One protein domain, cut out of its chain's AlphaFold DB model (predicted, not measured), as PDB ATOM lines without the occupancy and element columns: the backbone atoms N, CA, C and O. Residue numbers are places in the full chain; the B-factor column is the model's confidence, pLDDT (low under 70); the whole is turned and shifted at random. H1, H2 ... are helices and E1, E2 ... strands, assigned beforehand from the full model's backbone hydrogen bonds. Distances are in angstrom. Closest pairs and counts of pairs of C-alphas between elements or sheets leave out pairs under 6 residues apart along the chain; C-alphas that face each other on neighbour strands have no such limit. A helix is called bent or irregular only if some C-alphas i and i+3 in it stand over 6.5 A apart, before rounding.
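Overview. This is residues 71 to 263 and 297 to 314 of the 729 residues of the protein "ATPase_AAA_core domain-containing protein" of Rhizophagus clarus (UniProt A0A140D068). Two helices side by side, H3 and the first arm of the bent helix H5, run opposite ways through the core; H1 and H2 pack on one side of them, and a small hairpin of two strands with H6 and H7 lies on the other. H5 runs on nearly straight into a long arm, H5b, residues 186 to 198; residues 197 to 203, of which 197 and 198 belong to H5b, stick out, and the long link after H5b folds back to the strands. The printed part has 211 residues, with seven named helices and two named strands in the order H1 H2 H3 H4 H5 E1 E2 H6 H7; the sheet, E1 - E2, is antiparallel, and the class is mostly helix. The whole is compact, with a radius of gyration of the C-alphas of 18.8 A, and spans 63 by 47 by 28 A.

Along the chain. H1, residues 73 to 85, begins at C-alpha 73 (177.480, 157.451, 154.900) and is 18.3 A long. H2 is residues 108 to 120, 16.9 A, and H3 residues 130 to 149, 28.2 A. H4 is residues 155 to 161. H5, residues 167 to 198, was assigned as one helix by its hydrogen bonds, but is bent: C-alphas 183 and 186 are 7.0 A apart. Its arms are H5a, residues 167 to 183, 24.5 A, and H5b, residues 186 to 198, 18.5 A, ending at C-alpha 198 (141.271, 157.023, 152.262). E1 is residues 219 to 222, E2 residues 230 to 233 and H6 residues 242 to 249. H7, residues 297 to 310, is 20.3 A long and ends at C-alpha 310 (174.243, 146.354, 152.004).

Arrangement. H3 is the hub. It touches H5a at a shallow tilt of 31 degrees, opposite ways, closest at the C-alphas of Phe 136 and Ala 183, 5.1 A. H1 touches H3, about perpendicular at 75 degrees, with the C-alphas of Pro 73 and Ala 141 closest, 5.0 A. H2 touches H1, closest at the C-alphas of Cys 78 and Cys 111, 5.7 A. H7 touches H3 at 89 degrees, about perpendicular, closest at Val 139 and Leu 307, C-alphas 6.8 A apart. H5a touches H4, with the C-alphas of Leu 158 and Thr 167 closest, 6.7 A, and H6, with those of Ser 170 and Asn 243, 6.3 A. H5b touches no helix. E1 and E2 form a hairpin, with N 219 and O 233 at 2.8 A and N 231 and O 221 at 2.9 A within hydrogen-bond range. The closest C-alphas of H5a and E1 are those of Val 178 and Ile 219, 6.4 A. In each helix and arm, every O i to N i+4 pair is within hydrogen-bond range.

Size, cuts and confidence. The two C-alphas farthest apart, those of Val 99 and Glu 202, are 64.2 A apart. Residues 264 to 296 are not printed, and C-alphas 263 and 297 are 11.4 A apart across this cut. The links H1 to H2 and H5 to E1 are long. The mean pLDDT of the printed part is 79.6; 44 residues are under 70, among them residues 192 to 215.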
ATOM      1  N   ASN A  71     183.711 158.545 158.398       88.38
ATOM      2  CA  ASN A  71     183.316 157.318 157.706       88.38
ATOM      3  C   ASN A  71     181.799 157.093 157.689       88.38
ATOM      4  O   ASN A  71     181.343 156.052 157.212       88.38
ATOM      5  N   SER A  72     181.008 158.038 158.209       92.81
ATOM      6  CA  SER A  72     179.555 157.955 158.105       92.81
ATOM      7  C   SER A  72     179.120 158.029 156.637       92.81
ATOM      8  O   SER A  72     179.751 158.737 155.844       92.81
ATOM      9  N   PRO A  73     178.006 157.376 156.261       95.00
ATOM     10  CA  PRO A  73     177.480 157.451 154.900       95.00
ATOM     11  C   PRO A  73     177.316 158.889 154.391       95.00
ATOM     12  O   PRO A  73     177.637 159.201 153.245       95.00
ATOM     13  N   MET A  74     176.886 159.783 155.282       95.38
ATOM     14  CA  MET A  74     176.721 161.205 155.007       95.38
ATOM     15  C   MET A  74     178.027 161.877 154.577       95.38
ATOM     16  O   MET A  74     178.063 162.544 153.542       95.38
ATOM     17  N   GLN A  75     179.099 161.681 155.344       94.75
ATOM     18  CA  GLN A  75     180.404 162.270 155.049       94.75
ATOM     19  C   GLN A  75     181.030 161.644 153.802       94.75
ATOM     20  O   GLN A  75     181.563 162.372 152.964       94.75
ATOM     21  N   VAL A  76     180.899 160.329 153.616       94.56
ATOM     22  CA  VAL A  76     181.377 159.646 152.405       94.56
ATOM     23  C   VAL A  76     180.739 160.243 151.153       94.56
ATOM     24  O   VAL A  76     181.444 160.681 150.243       94.56
ATOM     25  N   ALA A  77     179.406 160.297 151.116       95.62
ATOM     26  CA  ALA A  77     178.677 160.814 149.969       95.62
ATOM     27  C   ALA A  77     178.995 162.298 149.728       95.62
ATOM     28  O   ALA A  77     179.356 162.679 148.615       95.62
ATOM     29  N   CYS A  78     178.929 163.136 150.768       95.81
ATOM     30  CA  CYS A  78     179.128 164.577 150.619       95.81
ATOM     31  C   CYS A  78     180.550 164.950 150.184       95.81
ATOM     32  O   CYS A  78     180.705 165.906 149.430       95.81
ATOM     33  N   ASN A  79     181.583 164.201 150.580       94.38
ATOM     34  CA  ASN A  79     182.945 164.466 150.108       94.38
ATOM     35  C   ASN A  79     183.086 164.250 148.595       94.38
ATOM     36  O   ASN A  79     183.653 165.099 147.906       94.38
ATOM     37  N   TYR A  80     182.495 163.181 148.057       94.50
ATOM     38  CA  TYR A  80     182.438 162.970 146.610       94.50
ATOM     39  C   TYR A  80     181.603 164.038 145.894       94.50
ATOM     40  O   TYR A  80     182.032 164.555 144.864       94.50
ATOM     41  N   LEU A  81     180.443 164.415 146.448       95.06
ATOM     42  CA  LEU A  81     179.610 165.487 145.888       95.06
ATOM     43  C   LEU A  81     180.341 166.840 145.878       95.06
ATOM     44  O   LEU A  81     180.220 167.591 144.915       95.06
ATOM     45  N   ASN A  82     181.130 167.138 146.911       94.69
ATOM     46  CA  ASN A  82     181.931 168.357 147.001       94.69
ATOM     47  C   ASN A  82     183.063 168.383 145.958       94.69
ATOM     48  O   ASN A  82     183.273 169.410 145.319       94.69
ATOM     49  N   LEU A  83     183.770 167.263 145.736       92.50
ATOM     50  CA  LEU A  83     184.768 167.180 144.656       92.50
ATOM     51  C   LEU A  83     184.131 167.317 143.274       92.50
ATOM     52  O   LEU A  83     184.704 167.968 142.400       92.50
ATOM     53  N   LEU A  84     182.950 166.728 143.081       92.44
ATOM     54  CA  LEU A  84     182.191 166.867 141.843       92.44
ATOM     55  C   LEU A  84     181.790 168.331 141.605       92.44
ATOM     56  O   LEU A  84     181.959 168.832 140.498       92.44
ATOM     57  N   ASP A  85     181.348 169.037 142.649       92.25
ATOM     58  CA  ASP A  85     181.009 170.465 142.599       92.25
ATOM     59  C   ASP A  85     182.197 171.366 142.255       92.25
ATOM     60  O   ASP A  85     182.029 172.379 141.573       92.25
ATOM     61  N   ARG A  86     183.397 170.992 142.706       92.06
ATOM     62  CA  ARG A  86     184.648 171.711 142.430       92.06
ATOM     63  C   ARG A  86     185.314 171.292 141.115       92.06
ATOM     64  O   ARG A  86     186.331 171.875 140.757       92.06
ATOM     65  N   ASN A  87     184.756 170.314 140.394       89.38
ATOM     66  CA  ASN A  87     185.358 169.677 139.215       89.38
ATOM     67  C   ASN A  87     186.755 169.069 139.482       89.38
ATOM     68  O   ASN A  87     187.624 169.073 138.616       89.38
ATOM     69  N   GLU A  88     186.979 168.537 140.685       89.88
ATOM     70  CA  GLU A  88     188.267 167.961 141.115       89.88
ATOM     71  C   GLU A  88     188.262 166.420 141.151       89.88
ATOM     72  O   GLU A  88     189.248 165.788 141.525       89.88
ATOM     73  N   ILE A  89     187.149 165.791 140.776       87.25
ATOM     74  CA  ILE A  89     186.951 164.342 140.919       87.25
ATOM     75  C   ILE A  89     187.839 163.494 139.995       87.25
ATOM     76  O   ILE A  89     188.147 162.354 140.318       87.25
ATOM     77  N   ASP A  90     188.276 164.052 138.864       84.00
ATOM     78  CA  ASP A  90     189.192 163.395 137.920       84.00
ATOM     79  C   ASP A  90     190.674 163.712 138.219       84.00
ATOM     80  O   ASP A  90     191.574 163.336 137.463       84.00
ATOM     81  N   THR A  91     190.963 164.432 139.308       83.00
ATOM     82  CA  THR A  91     192.333 164.813 139.698       83.00
ATOM     83  C   THR A  91     192.695 164.434 141.127       83.00
ATOM     84  O   THR A  91     193.882 164.286 141.412       83.00
ATOM     85  N   LYS A  92     191.715 164.245 142.016       83.94
ATOM     86  CA  LYS A  92     191.935 163.877 143.418       83.94
ATOM     87  C   LYS A  92     191.299 162.536 143.752       83.94
ATOM     88  O   LYS A  92     190.136 162.299 143.442       83.94
ATOM     89  N   GLU A  93     192.042 161.704 144.473       79.62
ATOM     90  CA  GLU A  93     191.493 160.500 145.089       79.62
ATOM     91  C   GLU A  93     190.935 160.791 146.481       79.62
ATOM     92  O   GLU A  93     191.498 161.582 147.242       79.62
ATOM     93  N   ILE A  94     189.846 160.105 146.829       76.88
ATOM     94  CA  ILE A  94     189.325 160.081 148.193       76.88
ATOM     95  C   ILE A  94     189.638 158.724 148.807       76.88
ATOM     96  O   ILE A  94     189.247 157.686 148.280       76.88
ATOM     97  N   LEU A  95     190.287 158.747 149.968       76.25
ATOM     98  CA  LEU A  95     190.548 157.565 150.777       76.25
ATOM     99  C   LEU A  95     189.879 157.751 152.141       76.25
ATOM    100  O   LEU A  95     190.052 158.782 152.787       76.25
ATOM    101  N   PHE A  96     189.126 156.747 152.595       71.38
ATOM    102  CA  PHE A  96     188.442 156.775 153.899       71.38
ATOM    103  C   PHE A  96     189.108 155.886 154.961       71.38
ATOM    104  O   PHE A  96     188.793 155.977 156.141       71.38
ATOM    105  N   ARG A  97     190.026 154.992 154.563       64.38
ATOM    106  CA  ARG A  97     190.552 153.923 155.439       64.38
ATOM    107  C   ARG A  97     192.079 153.864 155.561       64.38
ATOM    108  O   ARG A  97     192.598 152.927 156.155       64.38
ATOM    109  N   THR A  98     192.812 154.824 154.998       62.75
ATOM    110  CA  THR A  98     194.288 154.822 154.981       62.75
ATOM    111  C   THR A  98     194.873 155.973 155.806       62.75
ATOM    112  O   THR A  98     194.165 156.887 156.207       62.75
ATOM    113  N   VAL A  99     196.191 155.978 156.031       55.91
ATOM    114  CA  VAL A  99     196.905 157.074 156.731       55.91
ATOM    115  C   VAL A  99     196.771 158.424 155.996       55.91
ATOM    116  O   VAL A  99     196.906 159.487 156.601       55.91
ATOM    117  N   LYS A 100     196.466 158.387 154.690       61.19
ATOM    118  CA  LYS A 100     196.175 159.554 153.840       61.19
ATOM    119  C   LYS A 100     194.679 159.897 153.781       61.19
ATOM    120  O   LYS A 100     194.278 160.661 152.907       61.19
ATOM    121  N   ALA A 101     193.854 159.313 154.650       69.25
ATOM    122  CA  ALA A 101     192.421 159.560 154.644       69.25
ATOM    123  C   ALA A 101     192.075 161.013 154.987       69.25
ATOM    124  O   ALA A 101     192.864 161.732 155.608       69.25
ATOM    125  N   ILE A 102     190.871 161.420 154.580       74.38
ATOM    126  CA  ILE A 102     190.277 162.699 154.975       74.38
ATOM    127  C   ILE A 102     190.327 162.809 156.502       74.38
ATOM    128  O   ILE A 102     189.939 161.879 157.206       74.38
ATOM    129  N   LYS A 103     190.842 163.937 156.998       74.88
ATOM    130  CA  LYS A 103     191.041 164.174 158.435       74.88
ATOM    131  C   LYS A 103     189.936 165.011 159.065       74.88
ATOM    132  O   LYS A 103     189.674 164.842 160.249       74.88
ATOM    133  N   ASP A 104     189.271 165.843 158.264       84.38
ATOM    134  CA  ASP A 104     188.259 166.783 158.736       84.38
ATOM    135  C   ASP A 104     186.910 166.510 158.050       84.38
ATOM    136  O   ASP A 104     186.854 166.439 156.817       84.38
ATOM    137  N   PRO A 105     185.813 166.342 158.812       91.00
ATOM    138  CA  PRO A 105     184.479 166.204 158.244       91.00
ATOM    139  C   PRO A 105     184.002 167.526 157.625       91.00
ATOM    140  O   PRO A 105     184.363 168.619 158.062       91.00
ATOM    141  N   LEU A 106     183.134 167.429 156.618       93.50
ATOM    142  CA  LEU A 106     182.433 168.592 156.081       93.50
ATOM    143  C   LEU A 106     181.426 169.124 157.106       93.50
ATOM    144  O   LEU A 106     180.776 168.352 157.821       93.50
ATOM    145  N   SER A 107     181.257 170.449 157.131       95.25
ATOM    146  CA  SER A 107     180.272 171.093 158.002       95.25
ATOM    147  C   SER A 107     178.848 170.652 157.657       95.25
ATOM    148  O   SER A 107     178.527 170.348 156.503       95.25
ATOM    149  N   ALA A 108     177.962 170.662 158.659       94.88
ATOM    150  CA  ALA A 108     176.561 170.294 158.471       94.88
ATOM    151  C   ALA A 108     175.877 171.132 157.376       94.88
ATOM    152  O   ALA A 108     175.184 170.580 156.526       94.88
ATOM    153  N   GLU A 109     176.136 172.441 157.351       95.62
ATOM    154  CA  GLU A 109     175.606 173.355 156.336       95.62
ATOM    155  C   GLU A 109     176.085 172.988 154.924       95.62
ATOM    156  O   GLU A 109     175.292 172.949 153.982       95.62
ATOM    157  N   CYS A 110     177.367 172.639 154.769       95.31
ATOM    158  CA  CYS A 110     177.912 172.205 153.485       95.31
ATOM    159  C   CYS A 110     177.220 170.924 152.993       95.31
ATOM    160  O   CYS A 110     176.747 170.877 151.855       95.31
ATOM    161  N   CYS A 111     177.076 169.916 153.859       95.94
ATOM    162  CA  CYS A 111     176.365 168.679 153.536       95.94
ATOM    163  C   CYS A 111     174.900 168.932 153.145       95.94
ATOM    164  O   CYS A 111     174.431 168.409 152.134       95.94
ATOM    165  N   GLN A 112     174.178 169.758 153.908       94.81
ATOM    166  CA  GLN A 112     172.781 170.110 153.626       94.81
ATOM    167  C   GLN A 112     172.629 170.803 152.260       94.81
ATOM    168  O   GLN A 112     171.714 170.474 151.497       94.81
ATOM    169  N   ASN A 113     173.552 171.702 151.909       94.56
ATOM    170  CA  ASN A 113     173.564 172.386 150.614       94.56
ATOM    171  C   ASN A 113     173.842 171.418 149.453       94.56
ATOM    172  O   ASN A 113     173.148 171.459 148.434       94.56
ATOM    173  N   LEU A 114     174.801 170.500 149.615       95.31
ATOM    174  CA  LEU A 114     175.108 169.475 148.611       95.31
ATOM    175  C   LEU A 114     173.921 168.532 148.391       95.31
ATOM    176  O   LEU A 114     173.541 168.272 147.249       95.31
ATOM    177  N   ILE A 115     173.271 168.072 149.462       93.75
ATOM    178  CA  ILE A 115     172.059 167.248 149.356       93.75
ATOM    179  C   ILE A 115     170.961 168.003 148.610       93.75
ATOM    180  O   ILE A 115     170.348 167.453 147.694       93.75
ATOM    181  N   THR A 116     170.735 169.269 148.957       91.38
ATOM    182  CA  THR A 116     169.751 170.120 148.274       91.38
ATOM    183  C   THR A 116     170.032 170.183 146.771       91.38
ATOM    184  O   THR A 116     169.141 169.950 145.952       91.38
ATOM    185  N   LYS A 117     171.296 170.389 146.394       91.75
ATOM    186  CA  LYS A 117     171.720 170.504 144.997       91.75
ATOM    187  C   LYS A 117     171.606 169.201 144.202       91.75
ATOM    188  O   LYS A 117     171.200 169.238 143.042       91.75
ATOM    189  N   TYR A 118     171.978 168.061 144.779       91.56
ATOM    190  CA  TYR A 118     172.064 166.798 144.036       91.56
ATOM    191  C   TYR A 118     170.793 165.951 144.135       91.56
ATOM    192  O   TYR A 118     170.367 165.337 143.151       91.56
ATOM    193  N   PHE A 119     170.126 165.962 145.287       89.75
ATOM    194  CA  PHE A 119     168.925 165.165 145.502       89.75
ATOM    195  C   PHE A 119     167.652 165.918 145.084       89.75
ATOM    196  O   PHE A 119     166.891 165.411 144.255       89.75
ATOM    197  N   PHE A 120     167.462 167.161 145.538       85.00
ATOM    198  CA  PHE A 120     166.188 167.889 145.391       85.00
ATOM    199  C   PHE A 120     166.021 168.684 144.075       85.00
ATOM    200  O   PHE A 120     164.901 169.005 143.702       85.00
ATOM    201  N   ASN A 121     167.089 168.904 143.297       72.69
ATOM    202  CA  ASN A 121     167.166 169.745 142.077       72.69
ATOM    203  C   ASN A 121     166.071 169.584 140.991       72.69
ATOM    204  O   ASN A 121     165.889 170.512 140.208       72.69
ATOM    205  N   LYS A 122     165.320 168.470 140.939       60.59
ATOM    206  CA  LYS A 122     164.281 168.240 139.901       60.59
ATOM    207  C   LYS A 122     162.920 167.728 140.389       60.59
ATOM    208  O   LYS A 122     161.997 167.743 139.593       60.59
ATOM    209  N   ASN A 123     162.795 167.279 141.644       57.91
ATOM    210  CA  ASN A 123     161.613 166.559 142.164       57.91
ATOM    211  C   ASN A 123     161.325 166.921 143.643       57.91
ATOM    212  O   ASN A 123     161.022 166.038 144.442       57.91
ATOM    213  N   ALA A 124     161.533 168.177 144.050       56.66
ATOM    214  CA  ALA A 124     161.491 168.551 145.467       56.66
ATOM    215  C   ALA A 124     160.093 168.438 146.101       56.66
ATOM    216  O   ALA A 124     159.996 168.107 147.280       56.66
ATOM    217  N   ASP A 125     159.035 168.659 145.319       59.16
ATOM    218  CA  ASP A 125     157.689 168.889 145.858       59.16
ATOM    219  C   ASP A 125     157.027 167.628 146.451       59.16
ATOM    220  O   ASP A 125     156.181 167.741 147.335       59.16
ATOM    221  N   ASP A 126     157.466 166.427 146.051       64.25
ATOM    222  CA  ASP A 126     156.917 165.149 146.538       64.25
ATOM    223  C   ASP A 126     157.761 164.488 147.656       64.25
ATOM    224  O   ASP A 126     157.393 163.434 148.185       64.25
ATOM    225  N   ILE A 127     158.911 165.067 148.033       72.31
ATOM    226  CA  ILE A 127     159.854 164.476 149.001       72.31
ATOM    227  C   ILE A 127     159.750 165.201 150.348       72.31
ATOM    228  O   ILE A 127     160.458 166.168 150.609       72.31
ATOM    229  N   SER A 128     158.909 164.682 151.241       72.50
ATOM    230  CA  SER A 128     158.650 165.263 152.572       72.50
ATOM    231  C   SER A 128     159.194 164.436 153.749       72.50
ATOM    232  O   SER A 128     158.870 164.703 154.905       72.50
ATOM    233  N   SER A 129     160.032 163.427 153.481       83.50
ATOM    234  CA  SER A 129     160.598 162.531 154.500       83.50
ATOM    235  C   SER A 129     162.123 162.513 154.458       83.50
ATOM    236  O   SER A 129     162.735 162.320 153.404       83.50
ATOM    237  N   PHE A 130     162.759 162.638 155.630       88.44
ATOM    238  CA  PHE A 130     164.208 162.450 155.765       88.44
ATOM    239  C   PHE A 130     164.657 161.018 155.441       88.44
ATOM    240  O   PHE A 130     165.835 160.810 155.157       88.44
ATOM    241  N   ARG A 131     163.741 160.041 155.405       88.38
ATOM    242  CA  ARG A 131     164.064 158.661 155.013       88.38
ATOM    243  C   ARG A 131     164.505 158.561 153.563       88.38
ATOM    244  O   ARG A 131     165.400 157.783 153.262       88.38
ATOM    245  N   PHE A 132     163.966 159.389 152.674       88.75
ATOM    246  CA  PHE A 132     164.433 159.428 151.289       88.75
ATOM    247  C   PHE A 132     165.872 159.941 151.182       88.75
ATOM    248  O   PHE A 132     166.658 159.401 150.404       88.75
ATOM    249  N   VAL A 133     166.245 160.922 152.012       91.50
ATOM    250  CA  VAL A 133     167.633 161.402 152.108       91.50
ATOM    251  C   VAL A 133     168.542 160.298 152.650       91.50
ATOM    252  O   VAL A 133     169.598 160.051 152.079       91.50
ATOM    253  N   GLU A 134     168.119 159.598 153.706       92.06
ATOM    254  CA  GLU A 134     168.849 158.456 154.271       92.06
ATOM    255  C   GLU A 134     169.067 157.346 153.230       92.06
ATOM    256  O   GLU A 134     170.190 156.875 153.064       92.06
ATOM    257  N   ILE A 135     168.027 156.969 152.476       91.25
ATOM    258  CA  ILE A 135     168.114 155.952 151.420       91.25
ATOM    259  C   ILE A 135     169.102 156.385 150.332       91.25
ATOM    260  O   ILE A 135     169.983 155.609 149.965       91.25
ATOM    261  N   PHE A 136     168.979 157.621 149.838       92.94
ATOM    262  CA  PHE A 136     169.875 158.173 148.822       92.94
ATOM    263  C   PHE A 136     171.336 158.140 149.286       92.94
ATOM    264  O   PHE A 136     172.200 157.621 148.580       92.94
ATOM    265  N   ILE A 137     171.599 158.658 150.488       95.44
ATOM    266  CA  ILE A 137     172.945 158.777 151.047       95.44
ATOM    267  C   ILE A 137     173.552 157.409 151.347       95.44
ATOM    268  O   ILE A 137     174.699 157.174 150.980       95.44
ATOM    269  N   ASN A 138     172.809 156.491 151.968       94.88
ATOM    270  CA  ASN A 138     173.353 155.190 152.360       94.88
ATOM    271  C   ASN A 138     173.660 154.304 151.147       94.88
ATOM    272  O   ASN A 138     174.705 153.654 151.124       94.88
ATOM    273  N   VAL A 139     172.796 154.300 150.120       92.38
ATOM    274  CA  VAL A 139     173.068 153.565 148.869       92.38
ATOM    275  C   VAL A 139     174.268 154.164 148.146       92.38
ATOM    276  O   VAL A 139     175.176 153.425 147.759       92.38
ATOM    277  N   LEU A 140     174.306 155.492 148.001       94.00
ATOM    278  CA  LEU A 140     175.407 156.173 147.326       94.00
ATOM    279  C   LEU A 140     176.731 155.925 148.055       94.00
ATOM    280  O   LEU A 140     177.726 155.577 147.425       94.00
ATOM    281  N   ALA A 141     176.741 156.041 149.383       94.38
ATOM    282  CA  ALA A 141     177.925 155.814 150.194       94.38
ATOM    283  C   ALA A 141     178.445 154.373 150.105       94.38
ATOM    284  O   ALA A 141     179.650 154.203 149.940       94.38
ATOM    285  N   ASP A 142     177.587 153.343 150.159       92.00
ATOM    286  CA  ASP A 142     178.039 151.946 149.988       92.00
ATOM    287  C   ASP A 142     178.755 151.756 148.643       92.00
ATOM    288  O   ASP A 142     179.825 151.145 148.591       92.00
ATOM    289  N   GLN A 143     178.219 152.327 147.561       89.56
ATOM    290  CA  GLN A 143     178.848 152.235 146.241       89.56
ATOM    291  C   GLN A 143     180.146 153.048 146.154       89.56
ATOM    292  O   GLN A 143     181.129 152.573 145.588       89.56
ATOM    293  N   LEU A 144     180.192 154.239 146.750       91.44
ATOM    294  CA  LEU A 144     181.383 155.092 146.755       91.44
ATOM    295  C   LEU A 144     182.521 154.524 147.611       91.44
ATOM    296  O   LEU A 144     183.679 154.627 147.218       91.44
ATOM    297  N   VAL A 145     182.224 153.866 148.737       90.06
ATOM    298  CA  VAL A 145     183.247 153.156 149.529       90.06
ATOM    299  C   VAL A 145     183.892 152.049 148.697       90.06
ATOM    300  O   VAL A 145     185.110 151.854 148.767       90.06
ATOM    301  N   ARG A 146     183.102 151.336 147.889       87.81
ATOM    302  CA  ARG A 146     183.602 150.281 146.994       87.81
ATOM    303  C   ARG A 146     184.426 150.863 145.855       87.81
ATOM    304  O   ARG A 146     185.521 150.368 145.620       87.81
ATOM    305  N   LEU A 147     183.965 151.963 145.256       87.06
ATOM    306  CA  LEU A 147     184.734 152.726 144.272       87.06
ATOM    307  C   LEU A 147     186.100 153.141 144.840       87.06
ATOM    308  O   LEU A 147     187.116 152.832 144.233       87.06
ATOM    309  N   SER A 148     186.140 153.749 146.034       86.81
ATOM    310  CA  SER A 148     187.397 154.182 146.671       86.81
ATOM    311  C   SER A 148     188.320 153.032 147.077       86.81
ATOM    312  O   SER A 148     189.511 153.235 147.283       86.81
ATOM    313  N   SER A 149     187.762 151.833 147.264       84.25
ATOM    314  CA  SER A 149     188.530 150.647 147.654       84.25
ATOM    315  C   SER A 149     189.037 149.860 146.445       84.25
ATOM    316  O   SER A 149     189.808 148.920 146.633       84.25
ATOM    317  N   SER A 150     188.588 150.199 145.234       83.94
ATOM    318  CA  SER A 150     188.975 149.480 144.030       83.94
ATOM    319  C   SER A 150     190.352 149.921 143.549       83.94
ATOM    320  O   SER A 150     190.626 151.108 143.399       83.94
ATOM    321  N   GLN A 151     191.202 148.946 143.244       82.62
ATOM    322  CA  GLN A 151     192.490 149.162 142.591       82.62
ATOM    323  C   GLN A 151     192.327 149.472 141.099       82.62
ATOM    324  O   GLN A 151     193.181 150.124 140.502       82.62
ATOM    325  N   PHE A 152     191.230 149.020 140.487       81.69
ATOM    326  CA  PHE A 152     190.948 149.241 139.071       81.69
ATOM    327  C   PHE A 152     190.474 150.672 138.783       81.69
ATOM    328  O   PHE A 152     190.926 151.293 137.824       81.69
ATOM    329  N   PHE A 153     189.594 151.219 139.626       80.31
ATOM    330  CA  PHE A 153     188.947 152.520 139.408       80.31
ATOM    331  C   PHE A 153     189.700 153.720 140.011       80.31
ATOM    332  O   PHE A 153     189.083 154.737 140.333       80.31
ATOM    333  N   THR A 154     191.025 153.625 140.151       82.19
ATOM    334  CA  THR A 154     191.865 154.769 140.540       82.19
ATOM    335  C   THR A 154     191.887 155.821 139.435       82.19
ATOM    336  O   THR A 154     191.725 155.514 138.248       82.19
ATOM    337  N   VAL A 155     192.102 157.082 139.812       81.12
ATOM    338  CA  VAL A 155     192.093 158.202 138.854       81.12
ATOM    339  C   VAL A 155     193.161 158.003 137.772       81.12
ATOM    340  O   VAL A 155     192.915 158.268 136.593       81.12
ATOM    341  N   ASP A 156     194.330 157.500 138.161       80.00
ATOM    342  CA  ASP A 156     195.449 157.268 137.249       80.00
ATOM    343  C   ASP A 156     195.178 156.100 136.291       80.00
ATOM    344  O   ASP A 156     195.403 156.232 135.085       80.00
ATOM    345  N   ASN A 157     194.615 154.987 136.778       79.69
ATOM    346  CA  ASN A 157     194.285 153.844 135.922       79.69
ATOM    347  C   ASN A 157     193.176 154.193 134.924       79.69
ATOM    348  O   ASN A 157     193.278 153.853 133.745       79.69
ATOM    349  N   LEU A 158     192.154 154.939 135.352       77.00
ATOM    350  CA  LEU A 158     191.079 155.378 134.463       77.00
ATOM    351  C   LEU A 158     191.587 156.271 133.323       77.00
ATOM    352  O   LEU A 158     191.168 156.075 132.182       77.00
ATOM    353  N   LYS A 159     192.534 157.180 133.596       76.06
ATOM    354  CA  LYS A 159     193.181 158.017 132.565       76.06
ATOM    355  C   LYS A 159     193.995 157.207 131.559       76.06
ATOM    356  O   LYS A 159     194.070 157.584 130.393       76.06
ATOM    357  N   LEU A 160     194.627 156.122 132.003       73.50
ATOM    358  CA  LEU A 160     195.414 155.250 131.130       73.50
ATOM    359  C   LEU A 160     194.527 154.361 130.251       73.50
ATOM    360  O   LEU A 160     194.871 154.095 129.099       73.50
ATOM    361  N   MET A 161     193.395 153.896 130.782       68.00
ATOM    362  CA  MET A 161     192.541 152.905 130.121       68.00
ATOM    363  C   MET A 161     191.450 153.518 129.238       68.00
ATOM    364  O   MET A 161     191.054 152.910 128.242       68.00
ATOM    365  N   VAL A 162     190.952 154.709 129.577       64.88
ATOM    366  CA  VAL A 162     189.858 155.371 128.857       64.88
ATOM    367  C   VAL A 162     190.388 156.652 128.216       64.88
ATOM    368  O   VAL A 162     190.864 157.548 128.897       64.88
ATOM    369  N   LYS A 163     190.285 156.767 126.884       60.00
ATOM    370  CA  LYS A 163     190.762 157.940 126.117       60.00
ATOM    371  C   LYS A 163     189.972 159.238 126.384       60.00
ATOM    372  O   LYS A 163     190.240 160.250 125.741       60.00
ATOM    373  N   GLU A 164     188.984 159.213 127.275       61.72
ATOM    374  CA  GLU A 164     188.116 160.347 127.604       61.72
ATOM    375  C   GLU A 164     188.562 161.024 128.902       61.72
ATOM    376  O   GLU A 164     188.944 160.369 129.864       61.72
ATOM    377  N   THR A 165     188.464 162.351 128.962       57.81
ATOM    378  CA  THR A 165     189.031 163.160 130.053       57.81
ATOM    379  C   THR A 165     188.169 163.266 131.321       57.81
ATOM    380  O   THR A 165     188.598 163.931 132.254       57.81
ATOM    381  N   ASN A 166     186.999 162.606 131.407       66.56
ATOM    382  CA  ASN A 166     186.022 162.778 132.509       66.56
ATOM    383  C   ASN A 166     185.384 161.458 133.006       66.56
ATOM    384  O   ASN A 166     184.174 161.383 133.273       66.56
ATOM    385  N   THR A 167     186.151 160.368 133.058       74.00
ATOM    386  CA  THR A 167     185.601 159.035 133.358       74.00
ATOM    387  C   THR A 167     185.143 158.894 134.813       74.00
ATOM    388  O   THR A 167     184.058 158.359 135.049       74.00
ATOM    389  N   SER A 168     185.889 159.426 135.788       78.81
ATOM    390  CA  SER A 168     185.537 159.316 137.215       78.81
ATOM    391  C   SER A 168     184.288 160.134 137.525       78.81
ATOM    392  O   SER A 168     183.359 159.641 138.171       78.81
ATOM    393  N   ALA A 169     184.201 161.349 136.970       85.56
ATOM    394  CA  ALA A 169     182.991 162.164 137.044       85.56
ATOM    395  C   ALA A 169     181.766 161.432 136.475       85.56
ATOM    396  O   ALA A 169     180.680 161.500 137.051       85.56
ATOM    397  N   SER A 170     181.931 160.719 135.359       81.62
ATOM    398  CA  SER A 170     180.842 159.980 134.709       81.62
ATOM    399  C   SER A 170     180.358 158.792 135.546       81.62
ATOM    400  O   SER A 170     179.146 158.578 135.658       81.62
ATOM    401  N   ILE A 171     181.276 158.062 136.190       81.50
ATOM    402  CA  ILE A 171     180.944 156.972 137.121       81.50
ATOM    403  C   ILE A 171     180.162 157.523 138.311       81.50
ATOM    404  O   ILE A 171     179.064 157.049 138.598       81.50
ATOM    405  N   VAL A 172     180.682 158.560 138.974       88.81
ATOM    406  CA  VAL A 172     180.037 159.120 140.168       88.81
ATOM    407  C   VAL A 172     178.673 159.724 139.841       88.81
ATOM    408  O   VAL A 172     177.719 159.461 140.568       88.81
ATOM    409  N   LYS A 173     178.521 160.436 138.715       88.56
ATOM    410  CA  LYS A 173     177.205 160.911 138.243       88.56
ATOM    411  C   LYS A 173     176.221 159.757 138.040       88.56
ATOM    412  O   LYS A 173     175.087 159.842 138.497       88.56
ATOM    413  N   THR A 174     176.675 158.653 137.449       83.69
ATOM    414  CA  THR A 174     175.848 157.450 137.278       83.69
ATOM    415  C   THR A 174     175.410 156.871 138.629       83.69
ATOM    416  O   THR A 174     174.239 156.546 138.805       83.69
ATOM    417  N   LEU A 175     176.320 156.763 139.604       88.25
ATOM    418  CA  LEU A 175     175.991 156.263 140.945       88.25
ATOM    419  C   LEU A 175     175.011 157.188 141.681       88.25
ATOM    420  O   LEU A 175     174.119 156.698 142.379       88.25
ATOM    421  N   ILE A 176     175.136 158.508 141.503       90.31
ATOM    422  CA  ILE A 176     174.192 159.502 142.034       90.31
ATOM    423  C   ILE A 176     172.804 159.284 141.428       90.31
ATOM    424  O   ILE A 176     171.832 159.185 142.177       90.31
ATOM    425  N   ASP A 177     172.708 159.161 140.104       84.25
ATOM    426  CA  ASP A 177     171.432 158.968 139.409       84.25
ATOM    427  C   ASP A 177     170.748 157.663 139.838       84.25
ATOM    428  O   ASP A 177     169.559 157.667 140.167       84.25
ATOM    429  N   VAL A 178     171.507 156.562 139.931       82.12
ATOM    430  CA  VAL A 178     171.002 155.266 140.418       82.12
ATOM    431  C   VAL A 178     170.509 155.380 141.861       82.12
ATOM    432  O   VAL A 178     169.410 154.919 142.167       82.12
ATOM    433  N   SER A 179     171.274 156.020 142.748       88.00
ATOM    434  CA  SER A 179     170.903 156.170 144.164       88.00
ATOM    435  C   SER A 179     169.680 157.069 144.346       88.00
ATOM    436  O   SER A 179     168.837 156.819 145.209       88.00
ATOM    437  N   LYS A 180     169.554 158.110 143.517       86.44
ATOM    438  CA  LYS A 180     168.411 159.023 143.527       86.44
ATOM    439  C   LYS A 180     167.140 158.315 143.084       86.44
ATOM    440  O   LYS A 180     166.140 158.390 143.791       86.44
ATOM    441  N   ASP A 181     167.194 157.612 141.957       79.94
ATOM    442  CA  ASP A 181     166.080 156.793 141.476       79.94
ATOM    443  C   ASP A 181     165.684 155.748 142.533       79.94
ATOM    444  O   ASP A 181     164.511 155.541 142.832       79.94
ATOM    445  N   PHE A 182     166.668 155.156 143.205       79.50
ATOM    446  CA  PHE A 182     166.428 154.200 144.273       79.50
ATOM    447  C   PHE A 182     165.654 154.772 145.472       79.50
ATOM    448  O   PHE A 182     164.770 154.098 146.012       79.50
ATOM    449  N   ALA A 183     165.973 156.003 145.873       84.75
ATOM    450  CA  ALA A 183     165.305 156.700 146.963       84.75
ATOM    451  C   ALA A 183     163.895 157.165 146.596       84.75
ATOM    452  O   ALA A 183     162.992 157.074 147.416       84.75
ATOM    453  N   THR A 184     163.668 157.634 145.370       80.06
ATOM    454  CA  THR A 184     162.381 158.236 144.988       80.06
ATOM    455  C   THR A 184     161.335 157.224 144.516       80.06
ATOM    456  O   THR A 184     160.149 157.547 144.452       80.06
ATOM    457  N   ARG A 185     161.726 155.979 144.222       73.06
ATOM    458  CA  ARG A 185     160.816 154.930 143.720       73.06
ATOM    459  C   ARG A 185     159.635 154.620 144.642       73.06
ATOM    460  O   ARG A 185     158.540 154.378 144.140       73.06
ATOM    461  N   SER A 186     159.825 154.628 145.961       72.06
ATOM    462  CA  SER A 186     158.752 154.305 146.915       72.06
ATOM    463  C   SER A 186     157.733 155.434 147.099       72.06
ATOM    464  O   SER A 186     156.649 155.168 147.606       72.06
ATOM    465  N   ILE A 187     158.001 156.658 146.621       74.50
ATOM    466  CA  ILE A 187     157.065 157.798 146.708       74.50
ATOM    467  C   ILE A 187     155.737 157.472 146.015       74.50
ATOM    468  O   ILE A 187     154.662 157.665 146.582       74.50
ATOM    469  N   LYS A 188     155.804 156.917 144.798       69.12
ATOM    470  CA  LYS A 188     154.608 156.546 144.025       69.12
ATOM    471  C   LYS A 188     153.827 155.425 144.703       69.12
ATOM    472  O   LYS A 188     152.608 155.502 144.805       69.12
ATOM    473  N   THR A 189     154.530 154.403 145.195       69.19
ATOM    474  CA  THR A 189     153.913 153.282 145.914       69.19
ATOM    475  C   THR A 189     153.252 153.754 147.204       69.19
ATOM    476  O   THR A 189     152.127 153.357 147.483       69.19
ATOM    477  N   LYS A 190     153.903 154.646 147.958       74.12
ATOM    478  CA  LYS A 190     153.335 155.274 149.153       74.12
ATOM    479  C   LYS A 190     152.038 156.011 148.827       74.12
ATOM    480  O   LYS A 190     151.037 155.758 149.485       74.12
ATOM    481  N   LYS A 191     152.032 156.848 147.784       72.75
ATOM    482  CA  LYS A 191     150.827 157.566 147.342       72.75
ATOM    483  C   LYS A 191     149.683 156.606 147.000       72.75
ATOM    484  O   LYS A 191     148.594 156.757 147.536       72.75
ATOM    485  N   ALA A 192     149.967 155.568 146.214       67.81
ATOM    486  CA  ALA A 192     148.987 154.546 145.852       67.81
ATOM    487  C   ALA A 192     148.380 153.848 147.084       67.81
ATOM    488  O   ALA A 192     147.170 153.696 147.189       67.81
ATOM    489  N   GLN A 193     149.217 153.424 148.037       68.88
ATOM    490  CA  GLN A 193     148.764 152.721 149.245       68.88
ATOM    491  C   GLN A 193     147.924 153.630 150.159       68.88
ATOM    492  O   GLN A 193     146.964 153.160 150.769       68.88
ATOM    493  N   LEU A 194     148.255 154.925 150.227       68.94
ATOM    494  CA  LEU A 194     147.484 155.918 150.978       68.94
ATOM    495  C   LEU A 194     146.122 156.191 150.333       68.94
ATOM    496  O   LEU A 194     145.124 156.188 151.048       68.94
ATOM    497  N   GLU A 195     146.062 156.336 149.005       67.81
ATOM    498  CA  GLU A 195     144.808 156.544 148.262       67.81
ATOM    499  C   GLU A 195     143.794 155.416 148.531       67.81
ATOM    500  O   GLU A 195     142.623 155.689 148.795       67.81
ATOM    501  N   TYR A 196     144.244 154.153 148.576       63.19
ATOM    502  CA  TYR A 196     143.385 153.008 148.921       63.19
ATOM    503  C   TYR A 196     142.916 152.981 150.380       63.19
ATOM    504  O   TYR A 196     141.936 152.308 150.685       63.19
ATOM    505  N   THR A 197     143.614 153.670 151.285       60.88
ATOM    506  CA  THR A 197     143.248 153.730 152.709       60.88
ATOM    507  C   THR A 197     142.211 154.826 152.975       60.88
ATOM    508  O   THR A 197     141.439 154.720 153.922       60.88
ATOM    509  N   THR A 198     142.182 155.870 152.140       56.12
ATOM    510  CA  THR A 198     141.271 157.023 152.262       56.12
ATOM    511  C   THR A 198     140.011 156.917 151.403       56.12
ATOM    512  O   THR A 198     139.071 157.679 151.609       56.12
ATOM    513  N   ALA A 199     139.986 156.019 150.416       51.12
ATOM    514  CA  ALA A 199     138.854 155.863 149.512       51.12
ATOM    515  C   ALA A 199     137.715 155.045 150.158       51.12
ATOM    516  O   ALA A 199     137.624 153.836 149.968       51.12
ATOM    517  N   ASP A 200     136.806 155.740 150.846       44.41
ATOM    518  CA  ASP A 200     135.399 155.319 151.023       44.41
ATOM    519  C   ASP A 200     134.596 155.425 149.703       44.41
ATOM    520  O   ASP A 200     133.404 155.128 149.648       44.41
ATOM    521  N   ASP A 201     135.246 155.866 148.624       39.00
ATOM    522  CA  ASP A 201     134.630 156.159 147.339       39.00
ATOM    523  C   ASP A 201     134.935 155.036 146.331       39.00
ATOM    524  O   ASP A 201     136.082 154.832 145.918       39.00
ATOM    525  N   GLU A 202     133.892 154.312 145.908       40.41
ATOM    526  CA  GLU A 202     133.937 153.187 144.953       40.41
ATOM    527  C   GLU A 202     134.545 153.558 143.578       40.41
ATOM    528  O   GLU A 202     134.792 152.688 142.742       40.41
ATOM    529  N   ASN A 203     134.824 154.844 143.335       36.12
ATOM    530  CA  ASN A 203     135.233 155.394 142.044       36.12
ATOM    531  C   ASN A 203     136.710 155.825 141.936       36.12
ATOM    532  O   ASN A 203     137.080 156.447 140.932       36.12
ATOM    533  N   ALA A 204     137.586 155.489 142.891       35.44
ATOM    534  CA  ALA A 204     139.026 155.779 142.793       35.44
ATOM    535  C   ALA A 204     139.757 154.842 141.796       35.44
ATOM    536  O   ALA A 204     140.400 153.851 142.134       35.44
ATOM    537  N   ARG A 205     139.564 155.204 140.525       41.91
ATOM    538  CA  ARG A 205     140.243 154.905 139.249       41.91
ATOM    539  C   ARG A 205     141.494 154.014 139.272       41.91
ATOM    540  O   ARG A 205     142.522 154.322 139.862       41.91
ATOM    541  N   LEU A 206     141.423 152.990 138.421       38.50
ATOM    542  CA  LEU A 206     142.401 151.928 138.177       38.50
ATOM    543  C   LEU A 206     143.515 152.260 137.156       38.50
ATOM    544  O   LEU A 206     144.325 151.386 136.877       38.50
ATOM    545  N   ASP A 207     143.602 153.479 136.608       29.47
ATOM    546  CA  ASP A 207     144.297 153.673 135.315       29.47
ATOM    547  C   ASP A 207     145.373 154.778 135.242       29.47
ATOM    548  O   ASP A 207     145.788 155.145 134.146       29.47
ATOM    549  N   THR A 208     145.875 155.339 136.352       32.03
ATOM    550  CA  THR A 208     146.884 156.436 136.268       32.03
ATOM    551  C   THR A 208     148.175 156.240 137.055       32.03
ATOM    552  O   THR A 208     149.020 157.136 137.092       32.03
ATOM    553  N   ILE A 209     148.391 155.059 137.631       39.88
ATOM    554  CA  ILE A 209     149.632 154.761 138.347       39.88
ATOM    555  C   ILE A 209     150.592 154.069 137.379       39.88
ATOM    556  O   ILE A 209     150.397 152.909 137.027       39.88
ATOM    557  N   ILE A 210     151.628 154.802 136.952       39.19
ATOM    558  CA  ILE A 210     152.798 154.263 136.236       39.19
ATOM    559  C   ILE A 210     153.308 153.066 137.042       39.19
ATOM    560  O   ILE A 210     153.746 153.231 138.185       39.19
ATOM    561  N   GLN A 211     153.199 151.871 136.469       51.12
ATOM    562  CA  GLN A 211     153.513 150.627 137.158       51.12
ATOM    563  C   GLN A 211     155.028 150.533 137.361       51.12
ATOM    564  O   GLN A 211     155.808 151.086 136.582       51.12
ATOM    565  N   TRP A 212     155.458 149.787 138.390       54.69
ATOM    566  CA  TRP A 212     156.863 149.395 138.593       54.69
ATOM    567  C   TRP A 212     157.550 149.020 137.272       54.69
ATOM    568  O   TRP A 212     158.701 149.377 137.022       54.69
ATOM    569  N   ASP A 213     156.791 148.360 136.399       52.81
ATOM    570  CA  ASP A 213     157.267 147.796 135.156       52.81
ATOM    571  C   ASP A 213     157.630 148.787 134.041       52.81
ATOM    572  O   ASP A 213     158.259 148.369 133.064       52.81
ATOM    573  N   ASP A 214     157.320 150.076 134.197       56.62
ATOM    574  CA  ASP A 214     157.561 151.096 133.169       56.62
ATOM    575  C   ASP A 214     159.011 151.625 133.159       56.62
ATOM    576  O   ASP A 214     159.451 152.251 132.185       56.62
ATOM    577  N   SER A 215     159.796 151.349 134.210       66.31
ATOM    578  CA  SER A 215     161.187 151.807 134.322       66.31
ATOM    579  C   SER A 215     162.204 150.775 133.799       66.31
ATOM    580  O   SER A 215     161.978 149.566 133.819       66.31
ATOM    581  N   ASN A 216     163.377 151.240 133.351       71.38
ATOM    582  CA  ASN A 216     164.440 150.341 132.881       71.38
ATOM    583  C   ASN A 216     165.144 149.574 134.019       71.38
ATOM    584  O   ASN A 216     165.849 148.601 133.761       71.38
ATOM    585  N   HIS A 217     164.988 150.029 135.267       75.69
ATOM    586  CA  HIS A 217     165.748 149.573 136.433       75.69
ATOM    587  C   HIS A 217     167.244 149.395 136.156       75.69
ATOM    588  O   HIS A 217     167.802 148.338 136.439       75.69
ATOM    589  N   LEU A 218     167.885 150.420 135.588       82.12
ATOM    590  CA  LEU A 218     169.332 150.404 135.421       82.12
ATOM    591  C   LEU A 218     169.994 150.433 136.802       82.12
ATOM    592  O   LEU A 218     169.755 151.340 137.596       82.12
ATOM    593  N   ILE A 219     170.808 149.426 137.077       82.94
ATOM    594  CA  ILE A 219     171.578 149.277 138.305       82.94
ATOM    595  C   ILE A 219     173.025 149.147 137.883       82.94
ATOM    596  O   ILE A 219     173.328 148.298 137.052       82.94
ATOM    597  N   VAL A 220     173.902 149.949 138.470       82.38
ATOM    598  CA  VAL A 220     175.352 149.790 138.360       82.38
ATOM    599  C   VAL A 220     175.851 149.388 139.737       82.38
ATOM    600  O   VAL A 220     175.487 150.024 140.725       82.38
ATOM    601  N   PHE A 221     176.595 148.289 139.808       81.44
ATOM    602  CA  PHE A 221     176.861 147.615 141.069       81.44
ATOM    603  C   PHE A 221     178.255 147.001 141.115       81.44
ATOM    604  O   PHE A 221     178.640 146.259 140.212       81.44
ATOM    605  N   PHE A 222     178.978 147.261 142.201       85.75
ATOM    606  CA  PHE A 222     180.258 146.615 142.490       85.75
ATOM    607  C   PHE A 222     180.066 145.173 142.975       85.75
ATOM    608  O   PHE A 222     179.339 144.907 143.946       85.75
ATOM    609  N   ASN A 223     180.749 144.244 142.310       87.31
ATOM    610  CA  ASN A 223     180.615 142.810 142.556       87.31
ATOM    611  C   ASN A 223     181.180 142.408 143.927       87.31
ATOM    612  O   ASN A 223     182.103 143.034 144.443       87.31
ATOM    613  N   SER A 224     180.599 141.381 144.559       85.62
ATOM    614  CA  SER A 224     181.129 140.882 145.842       85.62
ATOM    615  C   SER A 224     182.319 139.955 145.666       85.62
ATOM    616  O   SER A 224     183.223 139.986 146.497       85.62
ATOM    617  N   GLN A 225     182.316 139.145 144.607       82.94
ATOM    618  CA  GLN A 225     183.333 138.120 144.395       82.94
ATOM    619  C   GLN A 225     184.639 138.715 143.856       82.94
ATOM    620  O   GLN A 225     185.722 138.299 144.253       82.94
ATOM    621  N   ILE A 226     184.528 139.718 142.976       83.50
ATOM    622  CA  ILE A 226     185.656 140.508 142.466       83.50
ATOM    623  C   ILE A 226     185.336 141.992 142.699       83.50
ATOM    624  O   ILE A 226     184.689 142.615 141.861       83.50
ATOM    625  N   PRO A 227     185.754 142.565 143.842       79.94
ATOM    626  CA  PRO A 227     185.412 143.940 144.224       79.94
ATOM    627  C   PRO A 227     185.875 145.025 143.245       79.94
ATOM    628  O   PRO A 227     185.325 146.123 143.255       79.94
ATOM    629  N   ASP A 228     186.855 144.712 142.395       82.50
ATOM    630  CA  ASP A 228     187.415 145.614 141.388       82.50
ATOM    631  C   ASP A 228     186.616 145.703 140.088       82.50
ATOM    632  O   ASP A 228     187.010 146.416 139.168       82.50
ATOM    633  N   THR A 229     185.487 145.000 139.990       83.50
ATOM    634  CA  THR A 229     184.628 145.051 138.809       83.50
ATOM    635  C   THR A 229     183.225 145.527 139.146       83.50
ATOM    636  O   THR A 229     182.698 145.375 140.252       83.50
ATOM    637  N   VAL A 230     182.588 146.076 138.123       85.88
ATOM    638  CA  VAL A 230     181.238 146.607 138.138       85.88
ATOM    639  C   VAL A 230     180.404 145.863 137.109       85.88
ATOM    640  O   VAL A 230     180.814 145.635 135.972       85.88
ATOM    641  N   SER A 231     179.189 145.509 137.498       88.12
ATOM    642  CA  SER A 231     178.174 144.951 136.615       88.12
ATOM    643  C   SER A 231     176.995 145.903 136.490       88.12
ATOM    644  O   SER A 231     176.687 146.650 137.420       88.12
ATOM    645  N   ALA A 232     176.335 145.872 135.330       89.06
ATOM    646  CA  ALA A 232     175.108 146.622 135.115       89.06
ATOM    647  C   ALA A 232     173.934 145.692 134.831       89.06
ATOM    648  O   ALA A 232     173.988 144.892 133.899       89.06
ATOM    649  N   LEU A 233     172.858 145.837 135.594       90.44
ATOM    650  CA  LEU A 233     171.597 145.146 135.354       90.44
ATOM    651  C   LEU A 233     170.559 146.141 134.845       90.44
ATOM    652  O   LEU A 233     170.548 147.294 135.261       90.44
ATOM    653  N   TYR A 234     169.708 145.702 133.926       89.00
ATOM    654  CA  TYR A 234     168.686 146.528 133.282       89.00
ATOM    655  C   TYR A 234     167.636 145.625 132.631       89.00
ATOM    656  O   TYR A 234     167.914 144.472 132.301       89.00
ATOM    657  N   ARG A 235     166.428 146.148 132.412       82.94
ATOM    658  CA  ARG A 235     165.355 145.419 131.715       82.94
ATOM    659  C   ARG A 235     165.465 145.495 130.196       82.94
ATOM    660  O   ARG A 235     165.178 144.516 129.514       82.94
ATOM    661  N   ASP A 236     165.870 146.651 129.681       84.69
ATOM    662  CA  ASP A 236     166.028 146.946 128.260       84.69
ATOM    663  C   ASP A 236     167.412 147.555 127.995       84.69
ATOM    664  O   ASP A 236     167.714 148.695 128.370       84.69
ATOM    665  N   ARG A 237     168.255 146.793 127.286       87.44
ATOM    666  CA  ARG A 237     169.614 147.213 126.916       87.44
ATOM    667  C   ARG A 237     169.648 148.476 126.051       87.44
ATOM    668  O   ARG A 237     170.653 149.184 126.049       87.44
ATOM    669  N   LYS A 238     168.561 148.799 125.339       86.69
ATOM    670  CA  LYS A 238     168.472 150.007 124.498       86.69
ATOM    671  C   LYS A 238     168.359 151.289 125.320       86.69
ATOM    672  O   LYS A 238     168.755 152.346 124.846       86.69
ATOM    673  N   LYS A 239     167.852 151.191 126.551       84.50
ATOM    674  CA  LYS A 239     167.677 152.315 127.484       84.50
ATOM    675  C   LYS A 239     168.894 152.528 128.399       84.50
ATOM    676  O   LYS A 239     168.806 153.270 129.373       84.50
ATOM    677  N   VAL A 240     170.015 151.851 128.139       84.62
ATOM    678  CA  VAL A 240     171.260 152.012 128.908       84.62
ATOM    679  C   VAL A 240     172.043 153.205 128.363       84.62
ATOM    680  O   VAL A 240     172.343 153.256 127.169       84.62
ATOM    681  N   HIS A 241     172.389 154.147 129.243       81.00
ATOM    682  CA  HIS A 241     173.165 155.340 128.900       81.00
ATOM    683  C   HIS A 241     174.578 154.990 128.409       81.00
ATOM    684  O   HIS A 241     175.200 154.044 128.897       81.00
ATOM    685  N   ASP A 242     175.113 155.786 127.481       79.38
ATOM    686  CA  ASP A 242     176.422 155.522 126.870       79.38
ATOM    687  C   ASP A 242     177.575 155.580 127.878       79.38
ATOM    688  O   ASP A 242     178.468 154.742 127.808       79.38
ATOM    689  N   ASN A 243     177.490 156.439 128.898       73.62
ATOM    690  CA  ASN A 243     178.470 156.491 129.992       73.62
ATOM    691  C   ASN A 243     178.610 155.141 130.713       73.62
ATOM    692  O   ASN A 243     179.714 154.720 131.054       73.62
ATOM    693  N   VAL A 244     177.499 154.417 130.898       79.94
ATOM    694  CA  VAL A 244     177.518 153.080 131.507       79.94
ATOM    695  C   VAL A 244     178.110 152.058 130.546       79.94
ATOM    696  O   VAL A 244     178.860 151.182 130.967       79.94
ATOM    697  N   LYS A 245     177.843 152.178 129.241       83.69
ATOM    698  CA  LYS A 245     178.470 151.309 128.235       83.69
ATOM    699  C   LYS A 245     179.981 151.512 128.191       83.69
ATOM    700  O   LYS A 245     180.705 150.527 128.121       83.69
ATOM    701  N   ILE A 246     180.452 152.756 128.254       77.38
ATOM    702  CA  ILE A 246     181.879 153.097 128.298       77.38
ATOM    703  C   ILE A 246     182.524 152.478 129.546       77.38
ATOM    704  O   ILE A 246     183.544 151.802 129.429       77.38
ATOM    705  N   LEU A 247     181.877 152.612 130.710       77.06
ATOM    706  CA  LEU A 247     182.327 152.020 131.974       77.06
ATOM    707  C   LEU A 247     182.416 150.487 131.940       77.06
ATOM    708  O   LEU A 247     183.330 149.892 132.501       77.06
ATOM    709  N   LEU A 248     181.445 149.812 131.331       83.19
ATOM    710  CA  LEU A 248     181.481 148.353 131.225       83.19
ATOM    711  C   LEU A 248     182.526 147.894 130.205       83.19
ATOM    712  O   LEU A 248     183.216 146.908 130.443       83.19
ATOM    713  N   LYS A 249     182.673 148.628 129.094       80.50
ATOM    714  CA  LYS A 249     183.679 148.350 128.063       80.50
ATOM    715  C   LYS A 249     185.106 148.477 128.581       80.50
ATOM    716  O   LYS A 249     185.951 147.685 128.177       80.50
ATOM    717  N   SER A 250     185.379 149.443 129.461       76.25
ATOM    718  CA  SER A 250     186.734 149.669 129.979       76.25
ATOM    719  C   SER A 250     187.269 148.505 130.818       76.25
ATOM    720  O   SER A 250     188.479 148.363 130.950       76.25
ATOM    721  N   GLN A 251     186.388 147.648 131.337       77.94
ATOM    722  CA  GLN A 251     186.741 146.506 132.187       77.94
ATOM    723  C   GLN A 251     187.105 145.235 131.402       77.94
ATOM    724  O   GLN A 251     187.410 144.202 131.997       77.94
ATOM    725  N   ILE A 252     187.040 145.266 130.069       76.06
ATOM    726  CA  ILE A 252     187.214 144.074 129.236       76.06
ATOM    727  C   ILE A 252     188.673 143.909 128.848       76.06
ATOM    728  O   ILE A 252     189.278 144.783 128.233       76.06
ATOM    729  N   ILE A 253     189.203 142.721 129.121       67.50
ATOM    730  CA  ILE A 253     190.510 142.288 128.641       67.50
ATOM    731  C   ILE A 253     190.290 141.604 127.282       67.50
ATOM    732  O   ILE A 253     189.892 140.441 127.229       67.50
ATOM    733  N   GLY A 254     190.468 142.328 126.171       69.31
ATOM    734  CA  GLY A 254     190.280 141.784 124.818       69.31
ATOM    735  C   GLY A 254     189.886 142.826 123.768       69.31
ATOM    736  O   GLY A 254     190.034 144.022 123.992       69.31
ATOM    737  N   ASP A 255     189.390 142.362 122.616       71.62
ATOM    738  CA  ASP A 255     188.917 143.212 121.515       71.62
ATOM    739  C   ASP A 255     187.594 143.919 121.889       71.62
ATOM    740  O   ASP A 255     186.543 143.264 121.931       71.62
ATOM    741  N   PRO A 256     187.598 145.247 122.129       70.12
ATOM    742  CA  PRO A 256     186.414 145.983 122.572       70.12
ATOM    743  C   PRO A 256     185.303 146.022 121.517       70.12
ATOM    744  O   PRO A 256     184.156 146.335 121.842       70.12
ATOM    745  N   THR A 257     185.622 145.721 120.252       73.75
ATOM    746  CA  THR A 257     184.651 145.736 119.150       73.75
ATOM    747  C   THR A 257     183.661 144.574 119.216       73.75
ATOM    748  O   THR A 257     182.574 144.669 118.649       73.75
ATOM    749  N   LYS A 258     183.992 143.510 119.960       78.75
ATOM    750  CA  LYS A 258     183.132 142.332 120.154       78.75
ATOM    751  C   LYS A 258     182.224 142.428 121.378       78.75
ATOM    752  O   LYS A 258     181.438 141.516 121.615       78.75
ATOM    753  N   TRP A 259     182.338 143.491 122.172       83.12
ATOM    754  CA  TRP A 259     181.522 143.637 123.369       83.12
ATOM    755  C   TRP A 259     180.104 144.097 123.049       83.12
ATOM    756  O   TRP A 259     179.898 145.106 122.369       83.12
ATOM    757  N   GLU A 260     179.131 143.418 123.647       86.94
ATOM    758  CA  GLU A 260     177.741 143.840 123.655       86.94
ATOM    759  C   GLU A 260     177.127 143.761 125.053       86.94
ATOM    760  O   GLU A 260     177.625 143.092 125.959       86.94
ATOM    761  N   LEU A 261     176.014 144.473 125.212       89.62
ATOM    762  CA  LEU A 261     175.194 144.407 126.408       89.62
ATOM    763  C   LEU A 261     174.438 143.076 126.462       89.62
ATOM    764  O   LEU A 261     173.682 142.741 125.542       89.62
ATOM    765  N   ASP A 262     174.591 142.406 127.600       90.00
ATOM    766  CA  ASP A 262     173.859 141.220 128.033       90.00
ATOM    767  C   ASP A 262     172.336 141.365 127.821       90.00
ATOM    768  O   ASP A 262     171.754 142.410 128.129       90.00
ATOM    769  N   ASP A 263     171.674 140.309 127.334       90.25
ATOM    770  CA  ASP A 263     170.207 140.207 127.273       90.25
ATOM    771  C   ASP A 263     169.689 139.188 128.296       90.25
ATOM    772  O   ASP A 263     169.567 137.991 128.036       90.25
ATOM    773  N   ASP A 297     164.090 138.965 135.355       85.81
ATOM    774  CA  ASP A 297     163.274 139.783 136.267       85.81
ATOM    775  C   ASP A 297     163.650 139.553 137.740       85.81
ATOM    776  O   ASP A 297     163.940 140.506 138.466       85.81
ATOM    777  N   ASN A 298     163.732 138.290 138.174       89.81
ATOM    778  CA  ASN A 298     164.125 137.973 139.547       89.81
ATOM    779  C   ASN A 298     165.585 138.340 139.844       89.81
ATOM    780  O   ASN A 298     165.869 138.742 140.968       89.81
ATOM    781  N   LEU A 299     166.494 138.257 138.865       92.12
ATOM    782  CA  LEU A 299     167.882 138.709 139.017       92.12
ATOM    783  C   LEU A 299     167.948 140.209 139.343       92.12
ATOM    784  O   LEU A 299     168.584 140.602 140.319       92.12
ATOM    785  N   ILE A 300     167.248 141.039 138.561       89.06
ATOM    786  CA  ILE A 300     167.177 142.492 138.789       89.06
ATOM    787  C   ILE A 300     166.561 142.774 140.160       89.06
ATOM    788  O   ILE A 300     167.090 143.585 140.921       89.06
ATOM    789  N   LYS A 301     165.475 142.071 140.509       89.19
ATOM    790  CA  LYS A 301     164.825 142.232 141.811       89.19
ATOM    791  C   LYS A 301     165.767 141.888 142.965       89.19
ATOM    792  O   LYS A 301     165.905 142.682 143.888       89.19
ATOM    793  N   MET A 302     166.463 140.754 142.892       93.06
ATOM    794  CA  MET A 302     167.439 140.337 143.903       93.06
ATOM    795  C   MET A 302     168.586 141.343 144.051       93.06
ATOM    796  O   MET A 302     168.974 141.654 145.175       93.06
ATOM    797  N   ALA A 303     169.093 141.914 142.957       90.88
ATOM    798  CA  ALA A 303     170.149 142.923 143.025       90.88
ATOM    799  C   ALA A 303     169.700 144.220 143.725       90.88
ATOM    800  O   ALA A 303     170.461 144.799 144.499       90.88
ATOM    801  N   LEU A 304     168.453 144.654 143.514       87.50
ATOM    802  CA  LEU A 304     167.881 145.813 144.216       87.50
ATOM    803  C   LEU A 304     167.731 145.556 145.721       87.50
ATOM    804  O   LEU A 304     168.039 146.429 146.533       87.50
ATOM    805  N   ILE A 305     167.288 144.353 146.097       91.75
ATOM    806  CA  ILE A 305     167.205 143.926 147.503       91.75
ATOM    807  C   ILE A 305     168.590 143.923 148.134       91.75
ATOM    808  O   ILE A 305     168.775 144.450 149.228       91.75
ATOM    809  N   LEU A 306     169.570 143.372 147.423       92.94
ATOM    810  CA  LEU A 306     170.945 143.292 147.881       92.94
ATOM    811  C   LEU A 306     171.563 144.681 148.104       92.94
ATOM    812  O   LEU A 306     172.268 144.872 149.091       92.94
ATOM    813  N   LEU A 307     171.277 145.656 147.233       88.94
ATOM    814  CA  LEU A 307     171.695 147.051 147.418       88.94
ATOM    815  C   LEU A 307     171.162 147.645 148.728       88.94
ATOM    816  O   LEU A 307     171.933 148.213 149.500       88.94
ATOM    817  N   ARG A 308     169.865 147.469 149.016       90.69
ATOM    818  CA  ARG A 308     169.264 147.906 150.292       90.69
ATOM    819  C   ARG A 308     169.893 147.216 151.483       90.69
ATOM    820  O   ARG A 308     170.261 147.887 152.440       90.69
ATOM    821  N   ALA A 309     170.043 145.898 151.400       93.62
ATOM    822  CA  ALA A 309     170.613 145.097 152.472       93.62
ATOM    823  C   ALA A 309     172.028 145.577 152.833       93.62
ATOM    824  O   ALA A 309     172.313 145.813 154.005       93.62
ATOM    825  N   ARG A 310     172.883 145.813 151.824       91.00
ATOM    826  CA  ARG A 310     174.243 146.354 152.004       91.00
ATOM    827  C   ARG A 310     174.246 147.747 152.627       91.00
ATOM    828  O   ARG A 310     175.048 148.011 153.515       91.00
ATOM    829  N   ALA A 311     173.317 148.602 152.207       91.19
ATOM    830  CA  ALA A 311     173.137 149.948 152.743       91.19
ATOM    831  C   ALA A 311     172.399 149.986 154.102       91.19
ATOM    832  O   ALA A 311     172.103 151.070 154.604       91.19
ATOM    833  N   ASN A 312     172.084 148.827 154.698       93.44
ATOM    834  CA  ASN A 312     171.280 148.686 155.916       93.44
ATOM    835  C   ASN A 312     169.910 149.391 155.849       93.44
ATOM    836  O   ASN A 312     169.394 149.889 156.850       93.44
ATOM    837  N   ILE A 313     169.319 149.434 154.659       92.88
ATOM    838  CA  ILE A 313     167.996 150.001 154.419       92.88
ATOM    839  C   ILE A 313     166.972 148.866 154.498       92.88
ATOM    840  O   ILE A 313     167.145 147.856 153.809       92.88
ATOM    841  N   PRO A 314     165.892 149.013 155.280       94.31
ATOM    842  CA  PRO A 314     164.825 148.026 155.307       94.31
ATOM    843  C   PRO A 314     164.216 147.755 153.930       94.31
ATOM    844  O   PRO A 314     164.039 148.654 153.102       94.31
TER     845      PRO A 314